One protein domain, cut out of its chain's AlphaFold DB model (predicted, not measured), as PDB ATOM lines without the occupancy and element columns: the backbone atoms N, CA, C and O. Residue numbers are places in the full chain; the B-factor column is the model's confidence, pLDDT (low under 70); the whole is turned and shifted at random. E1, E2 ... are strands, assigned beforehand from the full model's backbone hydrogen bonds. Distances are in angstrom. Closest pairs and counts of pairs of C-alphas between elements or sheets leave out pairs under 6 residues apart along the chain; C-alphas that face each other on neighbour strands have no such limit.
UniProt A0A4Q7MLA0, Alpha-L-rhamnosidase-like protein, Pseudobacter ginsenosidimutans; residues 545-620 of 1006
ATOM      1  N   MET A 545     103.493 117.413 174.251       94.38
ATOM      2  CA  MET A 545     104.731 116.630 174.418       94.38
ATOM      3  C   MET A 545     105.858 117.114 173.509       94.38
ATOM      4  O   MET A 545     106.164 116.449 172.521       94.38
ATOM      5  N   PRO A 546     106.505 118.234 173.849       94.19
ATOM      6  CA  PRO A 546     107.582 118.768 173.035       94.19
ATOM      7  C   PRO A 546     108.690 117.732 172.804       94.19
ATOM      8  O   PRO A 546     109.180 117.110 173.751       94.19
ATOM      9  N   ALA A 547     109.080 117.571 171.542       94.00
ATOM     10  CA  ALA A 547     110.173 116.725 171.069       94.00
ATOM     11  C   ALA A 547     111.355 117.580 170.568       94.00
ATOM     12  O   ALA A 547     112.074 117.207 169.643       94.00
ATOM     13  N   VAL A 548     111.528 118.754 171.180       92.31
ATOM     14  CA  VAL A 548     112.552 119.739 170.822       92.31
ATOM     15  C   VAL A 548     113.975 119.194 171.021       92.31
ATOM     16  O   VAL A 548     114.191 118.346 171.896       92.31
ATOM     17  N   PRO A 549     114.969 119.686 170.255       90.19
ATOM     18  CA  PRO A 549     116.369 119.340 170.474       90.19
ATOM     19  C   PRO A 549     116.800 119.589 171.924       90.19
ATOM     20  O   PRO A 549     116.458 120.611 172.516       90.19
ATOM     21  N   SER A 550     117.611 118.691 172.490       85.94
ATOM     22  CA  SER A 550     118.053 118.773 173.895       85.94
ATOM     23  C   SER A 550     118.819 120.056 174.238       85.94
ATOM     24  O   SER A 550     118.854 120.456 175.398       85.94
ATOM     25  N   GLY A 551     119.411 120.716 173.237       87.31
ATOM     26  CA  GLY A 551     120.091 122.003 173.389       87.31
ATOM     27  C   GLY A 551     119.162 123.214 173.538       87.31
ATOM     28  O   GLY A 551     119.645 124.306 173.828       87.31
ATOM     29  N   TRP A 552     117.846 123.074 173.347       91.12
ATOM     30  CA  TRP A 552     116.910 124.189 173.502       91.12
ATOM     31  C   TRP A 552     116.610 124.447 174.980       91.12
ATOM     32  O   TRP A 552     115.795 123.766 175.596       91.12
ATOM     33  N   THR A 553     117.251 125.465 175.557       90.88
ATOM     34  CA  THR A 553     117.045 125.872 176.960       90.88
ATOM     35  C   THR A 553     115.825 126.772 177.159       90.88
ATOM     36  O   THR A 553     115.324 126.899 178.278       90.88
ATOM     37  N   SER A 554     115.337 127.398 176.087       94.62
ATOM     38  CA  SER A 554     114.126 128.216 176.099       94.62
ATOM     39  C   SER A 554     113.463 128.273 174.728       94.62
ATOM     40  O   SER A 554     114.165 128.406 173.729       94.62
ATOM     41  N   TYR A 555     112.133 128.246 174.696       95.88
ATOM     42  CA  TYR A 555     111.333 128.554 173.510       95.88
ATOM     43  C   TYR A 555     109.942 129.050 173.927       95.88
ATOM     44  O   TYR A 555     109.451 128.731 175.013       95.88
ATOM     45  N   ASP A 556     109.298 129.813 173.052       95.94
ATOM     46  CA  ASP A 556     107.928 130.292 173.206       95.94
ATOM     47  C   ASP A 556     107.122 129.906 171.961       95.94
ATOM     48  O   ASP A 556     107.585 130.103 170.839       95.94
ATOM     49  N   CYS A 557     105.900 129.402 172.128       97.44
ATOM     50  CA  CYS A 557     104.983 129.220 171.013       97.44
ATOM     51  C   CYS A 557     103.545 129.598 171.375       97.44
ATOM     52  O   CYS A 557     103.002 129.116 172.363       97.44
ATOM     53  N   SER A 558     102.916 130.444 170.563       97.19
ATOM     54  CA  SER A 558     101.475 130.707 170.609       97.19
ATOM     55  C   SER A 558     100.811 129.954 169.469       97.19
ATOM     56  O   SER A 558     101.199 130.150 168.322       97.19
ATOM     57  N   ILE A 559      99.822 129.117 169.774       97.19
ATOM     58  CA  ILE A 559      99.146 128.238 168.819       97.19
ATOM     59  C   ILE A 559      97.654 128.591 168.820       97.19
ATOM     60  O   ILE A 559      97.018 128.546 169.878       97.19
ATOM     61  N   PRO A 560      97.062 128.959 167.673       95.88
ATOM     62  CA  PRO A 560      95.626 129.155 167.580       95.88
ATOM     63  C   PRO A 560      94.889 127.823 167.746       95.88
ATOM     64  O   PRO A 560      95.343 126.765 167.317       95.88
ATOM     65  N   THR A 561      93.721 127.891 168.361       95.12
ATOM     66  CA  THR A 561      92.818 126.752 168.584       95.12
ATOM     67  C   THR A 561      91.422 127.165 168.118       95.12
ATOM     68  O   THR A 561      91.190 128.368 167.961       95.12
ATOM     69  N   PRO A 562      90.467 126.242 167.900       92.81
ATOM     70  CA  PRO A 562      89.205 126.630 167.262       92.81
ATOM     71  C   PRO A 562      88.306 127.602 168.078       92.81
ATOM     72  O   PRO A 562      87.181 127.872 167.676       92.81
ATOM     73  N   GLY A 563      88.718 128.044 169.272       92.94
ATOM     74  CA  GLY A 563      87.943 128.896 170.180       92.94
ATOM     75  C   GLY A 563      88.812 129.795 171.059       92.94
ATOM     76  O   GLY A 563      88.309 130.369 172.021       92.94
ATOM     77  N   GLY A 564      90.106 129.911 170.750       94.69
ATOM     78  CA  GLY A 564      91.067 130.687 171.531       94.69
ATOM     79  C   GLY A 564      92.506 130.379 171.124       94.69
ATOM     80  O   GLY A 564      92.813 130.207 169.942       94.69
ATOM     81  N   SER A 565      93.401 130.244 172.101       95.88
ATOM     82  CA  SER A 565      94.795 129.856 171.862       95.88
ATOM     83  C   SER A 565      95.365 128.960 172.960       95.88
ATOM     84  O   SER A 565      94.866 128.920 174.086       95.88
ATOM     85  N   LEU A 566      96.447 128.265 172.626       97.12
ATOM     86  CA  LEU A 566      97.324 127.550 173.542       97.12
ATOM     87  C   LEU A 566      98.704 128.214 173.488       97.12
ATOM     88  O   LEU A 566      99.283 128.333 172.411       97.12
ATOM     89  N   VAL A 567      99.240 128.646 174.627       97.94
ATOM     90  CA  VAL A 567     100.567 129.273 174.701       97.94
ATOM     91  C   VAL A 567     101.514 128.377 175.483       97.94
ATOM     92  O   VAL A 567     101.258 128.060 176.643       97.94
ATOM     93  N   LEU A 568     102.613 127.991 174.847       97.88
ATOM     94  CA  LEU A 568     103.713 127.226 175.414       97.88
ATOM     95  C   LEU A 568     104.878 128.173 175.707       97.88
ATOM     96  O   LEU A 568     105.340 128.879 174.816       97.88
ATOM     97  N   ASN A 569     105.377 128.169 176.934       97.44
ATOM     98  CA  ASN A 569     106.591 128.874 177.332       97.44
ATOM     99  C   ASN A 569     107.482 127.875 178.062       97.44
ATOM    100  O   ASN A 569     107.159 127.442 179.168       97.44
ATOM    101  N   TYR A 570     108.587 127.490 177.439       95.62
ATOM    102  CA  TYR A 570     109.589 126.651 178.072       95.62
ATOM    103  C   TYR A 570     110.793 127.491 178.460       95.62
ATOM    104  O   TYR A 570     111.339 128.234 177.641       95.62
ATOM    105  N   LYS A 571     111.211 127.364 179.716       93.81
ATOM    106  CA  LYS A 571     112.405 128.020 180.234       93.81
ATOM    107  C   LYS A 571     112.957 127.236 181.419       93.81
ATOM    108  O   LYS A 571     112.192 126.819 182.288       93.81
ATOM    109  N   ASP A 572     114.274 127.055 181.460       85.81
ATOM    110  CA  ASP A 572     114.997 126.489 182.609       85.81
ATOM    111  C   ASP A 572     114.429 125.130 183.081       85.81
ATOM    112  O   ASP A 572     114.231 124.891 184.273       85.81
ATOM    113  N   GLY A 573     114.103 124.236 182.139       86.25
ATOM    114  CA  GLY A 573     113.574 122.901 182.454       86.25
ATOM    115  C   GLY A 573     112.076 122.847 182.770       86.25
ATOM    116  O   GLY A 573     111.555 121.760 183.028       86.25
ATOM    117  N   LYS A 574     111.366 123.982 182.751       93.38
ATOM    118  CA  LYS A 574     109.928 124.061 183.039       93.38
ATOM    119  C   LYS A 574     109.131 124.493 181.816       93.38
ATOM    120  O   LYS A 574     109.433 125.513 181.203       93.38
ATOM    121  N   LEU A 575     108.077 123.740 181.508       96.12
ATOM    122  CA  LEU A 575     107.096 124.046 180.472       96.12
ATOM    123  C   LEU A 575     105.836 124.649 181.103       96.12
ATOM    124  O   LEU A 575     105.084 123.959 181.788       96.12
ATOM    125  N   ASN A 576     105.575 125.923 180.840       97.75
ATOM    126  CA  ASN A 576     104.320 126.588 181.163       97.75
ATOM    127  C   ASN A 576     103.369 126.498 179.965       97.75
ATOM    128  O   ASN A 576     103.738 126.850 178.845       97.75
ATOM    129  N   ILE A 577     102.148 126.038 180.209       98.31
ATOM    130  CA  ILE A 577     101.090 125.851 179.219       98.31
ATOM    131  C   ILE A 577      99.899 126.701 179.658       98.31
ATOM    132  O   ILE A 577      99.242 126.395 180.654       98.31
ATOM    133  N   THR A 578      99.604 127.762 178.917       98.38
ATOM    134  CA  THR A 578      98.449 128.628 179.168       98.38
ATOM    135  C   THR A 578      97.366 128.340 178.140       98.38
ATOM    136  O   THR A 578      97.571 128.512 176.939       98.38
ATOM    137  N   VAL A 579      96.207 127.906 178.620       98.25
ATOM    138  CA  VAL A 579      95.029 127.579 177.820       98.25
ATOM    139  C   VAL A 579      94.076 128.771 177.832       98.25
ATOM    140  O   VAL A 579      93.468 129.074 178.855       98.25
ATOM    141  N   ASN A 580      93.931 129.427 176.684       97.25
ATOM    142  CA  ASN A 580      92.996 130.536 176.470       97.25
ATOM    143  C   ASN A 580      91.764 130.116 175.650       97.25
ATOM    144  O   ASN A 580      90.982 130.967 175.236       97.25
ATOM    145  N   ASP A 581      91.599 128.820 175.381       96.88
ATOM    146  CA  ASP A 581      90.402 128.262 174.757       96.88
ATOM    147  C   ASP A 581      89.524 127.596 175.826       96.88
ATOM    148  O   ASP A 581      89.921 126.576 176.395       96.88
ATOM    149  N   PRO A 582      88.316 128.121 176.098       95.88
ATOM    150  CA  PRO A 582      87.456 127.606 177.159       95.88
ATOM    151  C   PRO A 582      86.937 126.187 176.897       95.88
ATOM    152  O   PRO A 582      86.333 125.586 177.791       95.88
ATOM    153  N   ARG A 583      87.110 125.637 175.690       95.31
ATOM    154  CA  ARG A 583      86.651 124.288 175.330       95.31
ATOM    155  C   ARG A 583      87.645 123.212 175.748       95.31
ATOM    156  O   ARG A 583      87.208 122.102 176.047       95.31
ATOM    157  N   ILE A 584      88.935 123.542 175.829       97.62
ATOM    158  CA  ILE A 584      89.981 122.626 176.290       97.62
ATOM    159  C   ILE A 584      89.814 122.440 177.801       97.62
ATOM    160  O   ILE A 584      89.969 123.380 178.579       97.62
ATOM    161  N   LYS A 585      89.459 121.227 178.225       97.38
ATOM    162  CA  LYS A 585      89.219 120.899 179.640       97.38
ATOM    163  C   LYS A 585      90.402 120.205 180.284       97.38
ATOM    164  O   LYS A 585      90.680 120.453 181.451       97.38
ATOM    165  N   GLU A 586      91.101 119.369 179.524       98.19
ATOM    166  CA  GLU A 586      92.214 118.560 180.013       98.19
ATOM    167  C   GLU A 586      93.440 118.715 179.107       98.19
ATOM    168  O   GLU A 586      93.330 118.644 177.879       98.19
ATOM    169  N   VAL A 587      94.612 118.869 179.724       98.00
ATOM    170  CA  VAL A 587      95.920 118.894 179.062       98.00
ATOM    171  C   VAL A 587      96.783 117.759 179.603       98.00
ATOM    172  O   VAL A 587      97.112 117.721 180.789       98.00
ATOM    173  N   TYR A 588      97.173 116.851 178.715       97.75
ATOM    174  CA  TYR A 588      98.009 115.694 179.003       97.75
ATOM    175  C   TYR A 588      99.479 116.020 178.749       97.75
ATOM    176  O   TYR A 588      99.854 116.413 177.644       97.75
ATOM    177  N   VAL A 589     100.314 115.817 179.767       96.19
ATOM    178  CA  VAL A 589     101.756 116.112 179.740       96.19
ATOM    179  C   VAL A 589     102.581 114.884 180.114       96.19
ATOM    180  O   VAL A 589     102.105 113.989 180.812       96.19
ATOM    181  N   ARG A 590     103.843 114.844 179.669       89.62
ATOM    182  CA  ARG A 590     104.764 113.727 179.956       89.62
ATOM    183  C   ARG A 590     105.197 113.664 181.423       89.62
ATOM    184  O   ARG A 590     105.325 112.579 181.971       89.62
ATOM    185  N   ASN A 591     105.445 114.815 182.045       86.81
ATOM    186  CA  ASN A 591     105.923 114.906 183.422       86.81
ATOM    187  C   ASN A 591     105.131 115.986 184.172       86.81
ATOM    188  O   ASN A 591     105.050 117.133 183.736       86.81
ATOM    189  N   MET A 592     104.532 115.601 185.301       88.94
ATOM    190  CA  MET A 592     103.688 116.474 186.120       88.94
ATOM    191  C   MET A 592     104.477 117.547 186.875       88.94
ATOM    192  O   MET A 592     103.902 118.586 187.197       88.94
ATOM    193  N   GLU A 593     105.755 117.320 187.168       88.50
ATOM    194  CA  GLU A 593     106.601 118.241 187.939       88.50
ATOM    195  C   GLU A 593     107.192 119.342 187.060       88.50
ATOM    196  O   GLU A 593     107.239 120.507 187.456       88.50
ATOM    197  N   SER A 594     107.602 118.989 185.841       89.12
ATOM    198  CA  SER A 594     108.225 119.921 184.898       89.12
ATOM    199  C   SER A 594     107.215 120.704 184.052       89.12
ATOM    200  O   SER A 594     107.626 121.536 183.247       89.12
ATOM    201  N   ALA A 595     105.909 120.458 184.212       94.56
ATOM    202  CA  ALA A 595     104.852 121.130 183.463       94.56
ATOM    203  C   ALA A 595     103.851 121.862 184.371       94.56
ATOM    204  O   ALA A 595     103.280 121.293 185.308       94.56
ATOM    205  N   VAL A 596     103.576 123.122 184.049       96.38
ATOM    206  CA  VAL A 596     102.560 123.962 184.695       96.38
ATOM    207  C   VAL A 596     101.461 124.231 183.677       96.38
ATOM    208  O   VAL A 596     101.754 124.705 182.587       96.38
ATOM    209  N   VAL A 597     100.207 123.931 184.016       97.62
ATOM    210  CA  VAL A 597      99.049 124.192 183.145       97.62
ATOM    211  C   VAL A 597      98.139 125.206 183.827       97.62
ATOM    212  O   VAL A 597      97.765 125.014 184.984       97.62
ATOM    213  N   THR A 598      97.767 126.252 183.096       97.62
ATOM    214  CA  THR A 598      96.824 127.292 183.521       97.62
ATOM    215  C   THR A 598      95.633 127.304 182.567       97.62
ATOM    216  O   THR A 598      95.827 127.270 181.356       97.62
ATOM    217  N   GLY A 599      94.406 127.366 183.093       96.88
ATOM    218  CA  GLY A 599      93.170 127.429 182.292       96.88
ATOM    219  C   GLY A 599      92.528 126.074 181.951       96.88
ATOM    220  O   GLY A 599      91.389 126.053 181.497       96.88
ATOM    221  N   ALA A 600      93.200 124.954 182.231       97.56
ATOM    222  CA  ALA A 600      92.674 123.595 182.068       97.56
ATOM    223  C   ALA A 600      93.220 122.648 183.149       97.56
ATOM    224  O   ALA A 600      94.186 122.967 183.846       97.56
ATOM    225  N   GLU A 601      92.620 121.467 183.277       97.50
ATOM    226  CA  GLU A 601      93.100 120.429 184.184       97.50
ATOM    227  C   GLU A 601      94.363 119.751 183.629       97.50
ATOM    228  O   GLU A 601      94.376 119.249 182.505       97.50
ATOM    229  N   LYS A 602      95.430 119.691 184.435       97.50
ATOM    230  CA  LYS A 602      96.661 118.964 184.095       97.50
ATOM    231  C   LYS A 602      96.496 117.466 184.366       97.50
ATOM    232  O   LYS A 602      96.211 117.074 185.497       97.50
ATOM    233  N   LYS A 603      96.762 116.626 183.366       97.31
ATOM    234  CA  LYS A 603      96.752 115.160 183.463       97.31
ATOM    235  C   LYS A 603      98.107 114.576 183.067       97.31
ATOM    236  O   LYS A 603      98.790 115.095 182.187       97.31
ATOM    237  N   LEU A 604      98.486 113.467 183.700       95.31
ATOM    238  CA  LEU A 604      99.650 112.692 183.279       95.31
ATOM    239  C   LEU A 604      99.276 111.865 182.047       95.31
ATOM    240  O   LEU A 604      98.283 111.138 182.061       95.31
ATOM    241  N   TRP A 605     100.088 111.943 181.001       93.31
ATOM    242  CA  TRP A 605      99.998 111.001 179.898       93.31
ATOM    243  C   TRP A 605     100.662 109.680 180.250       93.31
ATOM    244  O   TRP A 605     101.809 109.644 180.696       93.31
ATOM    245  N   GLN A 606      99.961 108.595 179.955       87.69
ATOM    246  CA  GLN A 606     100.533 107.263 179.943       87.69
ATOM    247  C   GLN A 606     100.621 106.820 178.493       87.69
ATOM    248  O   GLN A 606      99.605 106.746 177.802       87.69
ATOM    249  N   ALA A 607     101.845 106.570 178.028       81.25
ATOM    250  CA  ALA A 607     102.032 106.003 176.706       81.25
ATOM    251  C   ALA A 607     101.281 104.664 176.641       81.25
ATOM    252  O   ALA A 607     101.404 103.864 177.575       81.25
ATOM    253  N   PRO A 608     100.495 104.412 175.582       80.00
ATOM    254  CA  PRO A 608      99.922 103.095 175.382       80.00
ATOM    255  C   PRO A 608     101.056 102.068 175.349       80.00
ATOM    256  O   PRO A 608     102.117 102.327 174.778       80.00
ATOM    257  N   VAL A 609     100.835 100.920 175.993       76.56
ATOM    258  CA  VAL A 609     101.801  99.818 175.972       76.56
ATOM    259  C   VAL A 609     102.050  99.453 174.507       76.56
ATOM    260  O   VAL A 609     101.069  99.210 173.796       76.56
ATOM    261  N   PRO A 610     103.313  99.433 174.038       67.81
ATOM    262  CA  PRO A 610     103.618  99.036 172.674       67.81
ATOM    263  C   PRO A 610     103.012  97.662 172.409       67.81
ATOM    264  O   PRO A 610     103.309  96.693 173.112       67.81
ATOM    265  N   ALA A 611     102.113  97.580 171.432       67.06
ATOM    266  CA  ALA A 611     101.542  96.302 171.053       67.06
ATOM    267  C   ALA A 611     102.649  95.437 170.440       67.06
ATOM    268  O   ALA A 611     103.388  95.882 169.563       67.06
ATOM    269  N   THR A 612     102.770  94.189 170.892       68.94
ATOM    270  CA  THR A 612     103.588  93.201 170.188       68.94
ATOM    271  C   THR A 612     102.836  92.794 168.927       68.94
ATOM    272  O   THR A 612     101.763  92.194 169.007       68.94
ATOM    273  N   PHE A 613     103.372  93.147 167.762       78.06
ATOM    274  CA  PHE A 613     102.749  92.815 166.488       78.06
ATOM    275  C   PHE A 613     103.297  91.493 165.956       78.06
ATOM    276  O   PHE A 613     104.470  91.382 165.621       78.06
ATOM    277  N   ASN A 614     102.417  90.499 165.833       85.25
ATOM    278  CA  ASN A 614     102.686  89.283 165.070       85.25
ATOM    279  C   ASN A 614     101.942  89.373 163.741       85.25
ATOM    280  O   ASN A 614     100.771  88.983 163.647       85.25
ATOM    281  N   TYR A 615     102.614  89.907 162.723       91.69
ATOM    282  CA  TYR A 615     102.033  90.033 161.390       91.69
ATOM    283  C   TYR A 615     101.770  88.657 160.791       91.69
ATOM    284  O   TYR A 615     102.664  87.814 160.715       91.69
ATOM    285  N   GLN A 616     100.528  88.433 160.376       93.06
ATOM    286  CA  GLN A 616     100.129  87.176 159.758       93.06
ATOM    287  C   GLN A 616     100.402  87.243 158.253       93.06
ATOM    288  O   GLN A 616     100.004  88.228 157.631       93.06
ATOM    289  N   PRO A 617     101.047  86.234 157.642       91.06
ATOM    290  CA  PRO A 617     101.163  86.162 156.192       91.06
ATOM    291  C   PRO A 617      99.789  86.250 155.526       91.06
ATOM    292  O   PRO A 617      98.839  85.597 155.962       91.06
ATOM    293  N   VAL A 618      99.694  87.052 154.466       90.12
ATOM    294  CA  VAL A 618      98.481  87.157 153.651       90.12
ATOM    295  C   VAL A 618      98.756  86.538 152.289       90.12
ATOM    296  O   VAL A 618      99.720  86.898 151.612       90.12
ATOM    297  N   SER A 619      97.913  85.589 151.899       85.31
ATOM    298  CA  SER A 619      98.007  84.887 150.622       85.31
ATOM    299  C   SER A 619      96.874  85.309 149.703       85.31
ATOM    300  O   SER A 619      95.785  85.643 150.169       85.31
ATOM    301  N   LYS A 620      97.130  85.246 148.396       84.56
ATOM    302  CA  LYS A 620      96.089  85.415 147.388       84.56
ATOM    303  C   LYS A 620      95.010  84.356 147.559       84.56
ATOM    304  O   LYS A 620      95.299  83.193 147.856       84.56
TER     305      LYS A 620
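AT A GLANCE: This is residues 545 to 620 of the 1006 residues of the protein "Alpha-L-rhamnosidase-like protein" of Pseudobacter ginsenosidimutans (UniProt A0A4Q7MLA0). What does this model look like? It is a small wall of four strands, E1, E2, E3 and E5, with the two-strand pair E4 and E6 set round the corner beyond its E5 edge, a half-open trough, and from this body residues 608 to 620 stick out as a long free tail. What is it built of? The printed part has 76 residues with no named helix and six named strands, E1 to E6 in chain order; the class is all strand, though under half of the residues, 34 of 76, are in named strands. The larger sheet is mixed, in the order E1, E2, E3, E5, and the pair E4 and E6 is parallel. How compact is it? The whole is only just extended, close to loose, with a radius of gyration of the C-alphas of 17.3 A and spans of 53 by 33 by 21 A.

HOW THE PARTS SIT: How is the larger sheet joined? E1, residues 554 to 561, E2, residues 564 to 571, and E3, residues 574 to 579, form a meander, each strand the antiparallel neighbour of the one before, in two hairpins; N 557 and O 568 are 2.8 A apart, and N 569 and O 576 are 2.8 A apart. E5, residues 595 to 598, is an edge strand parallel to E3 at 23 degrees, with N 577 and O 596 at 2.8 A. What stands beyond E5? E4, residues 586 to 589, and E6, residues 601 to 604, are parallel at 35 degrees, with N 587 and O 601 at 2.8 A. The closest C-alphas of E4 and E5 are those of Val 589 and Ala 595, 7.0 A apart, and E3 and E4 are near each other, while E1 is apart from E4, E5 and E6.

IN THESE COORDINATES: Where does the first strand begin? C-alpha 554 of E1 is at (114.126, 128.216, 176.099). How long are the strands? E1 spans 22.6 A from first to last C-alpha, E2 23.2 A and E3 16.2 A. Where does the last strand end? C-alpha 604 of E6 is at (99.650, 112.692, 183.279).

THE WHOLE: How large is it? The two C-alphas farthest apart are those of Asp 572 and Lys 620, at 57.3 A; without residues 608 to 620, which stand free, the body spans 33 by 24 by 17 A. Is anything cut or uncertain? The printed part has no cut and no long link between strands, and its mean pLDDT is 92.1, with residues 610 to 612 under 70.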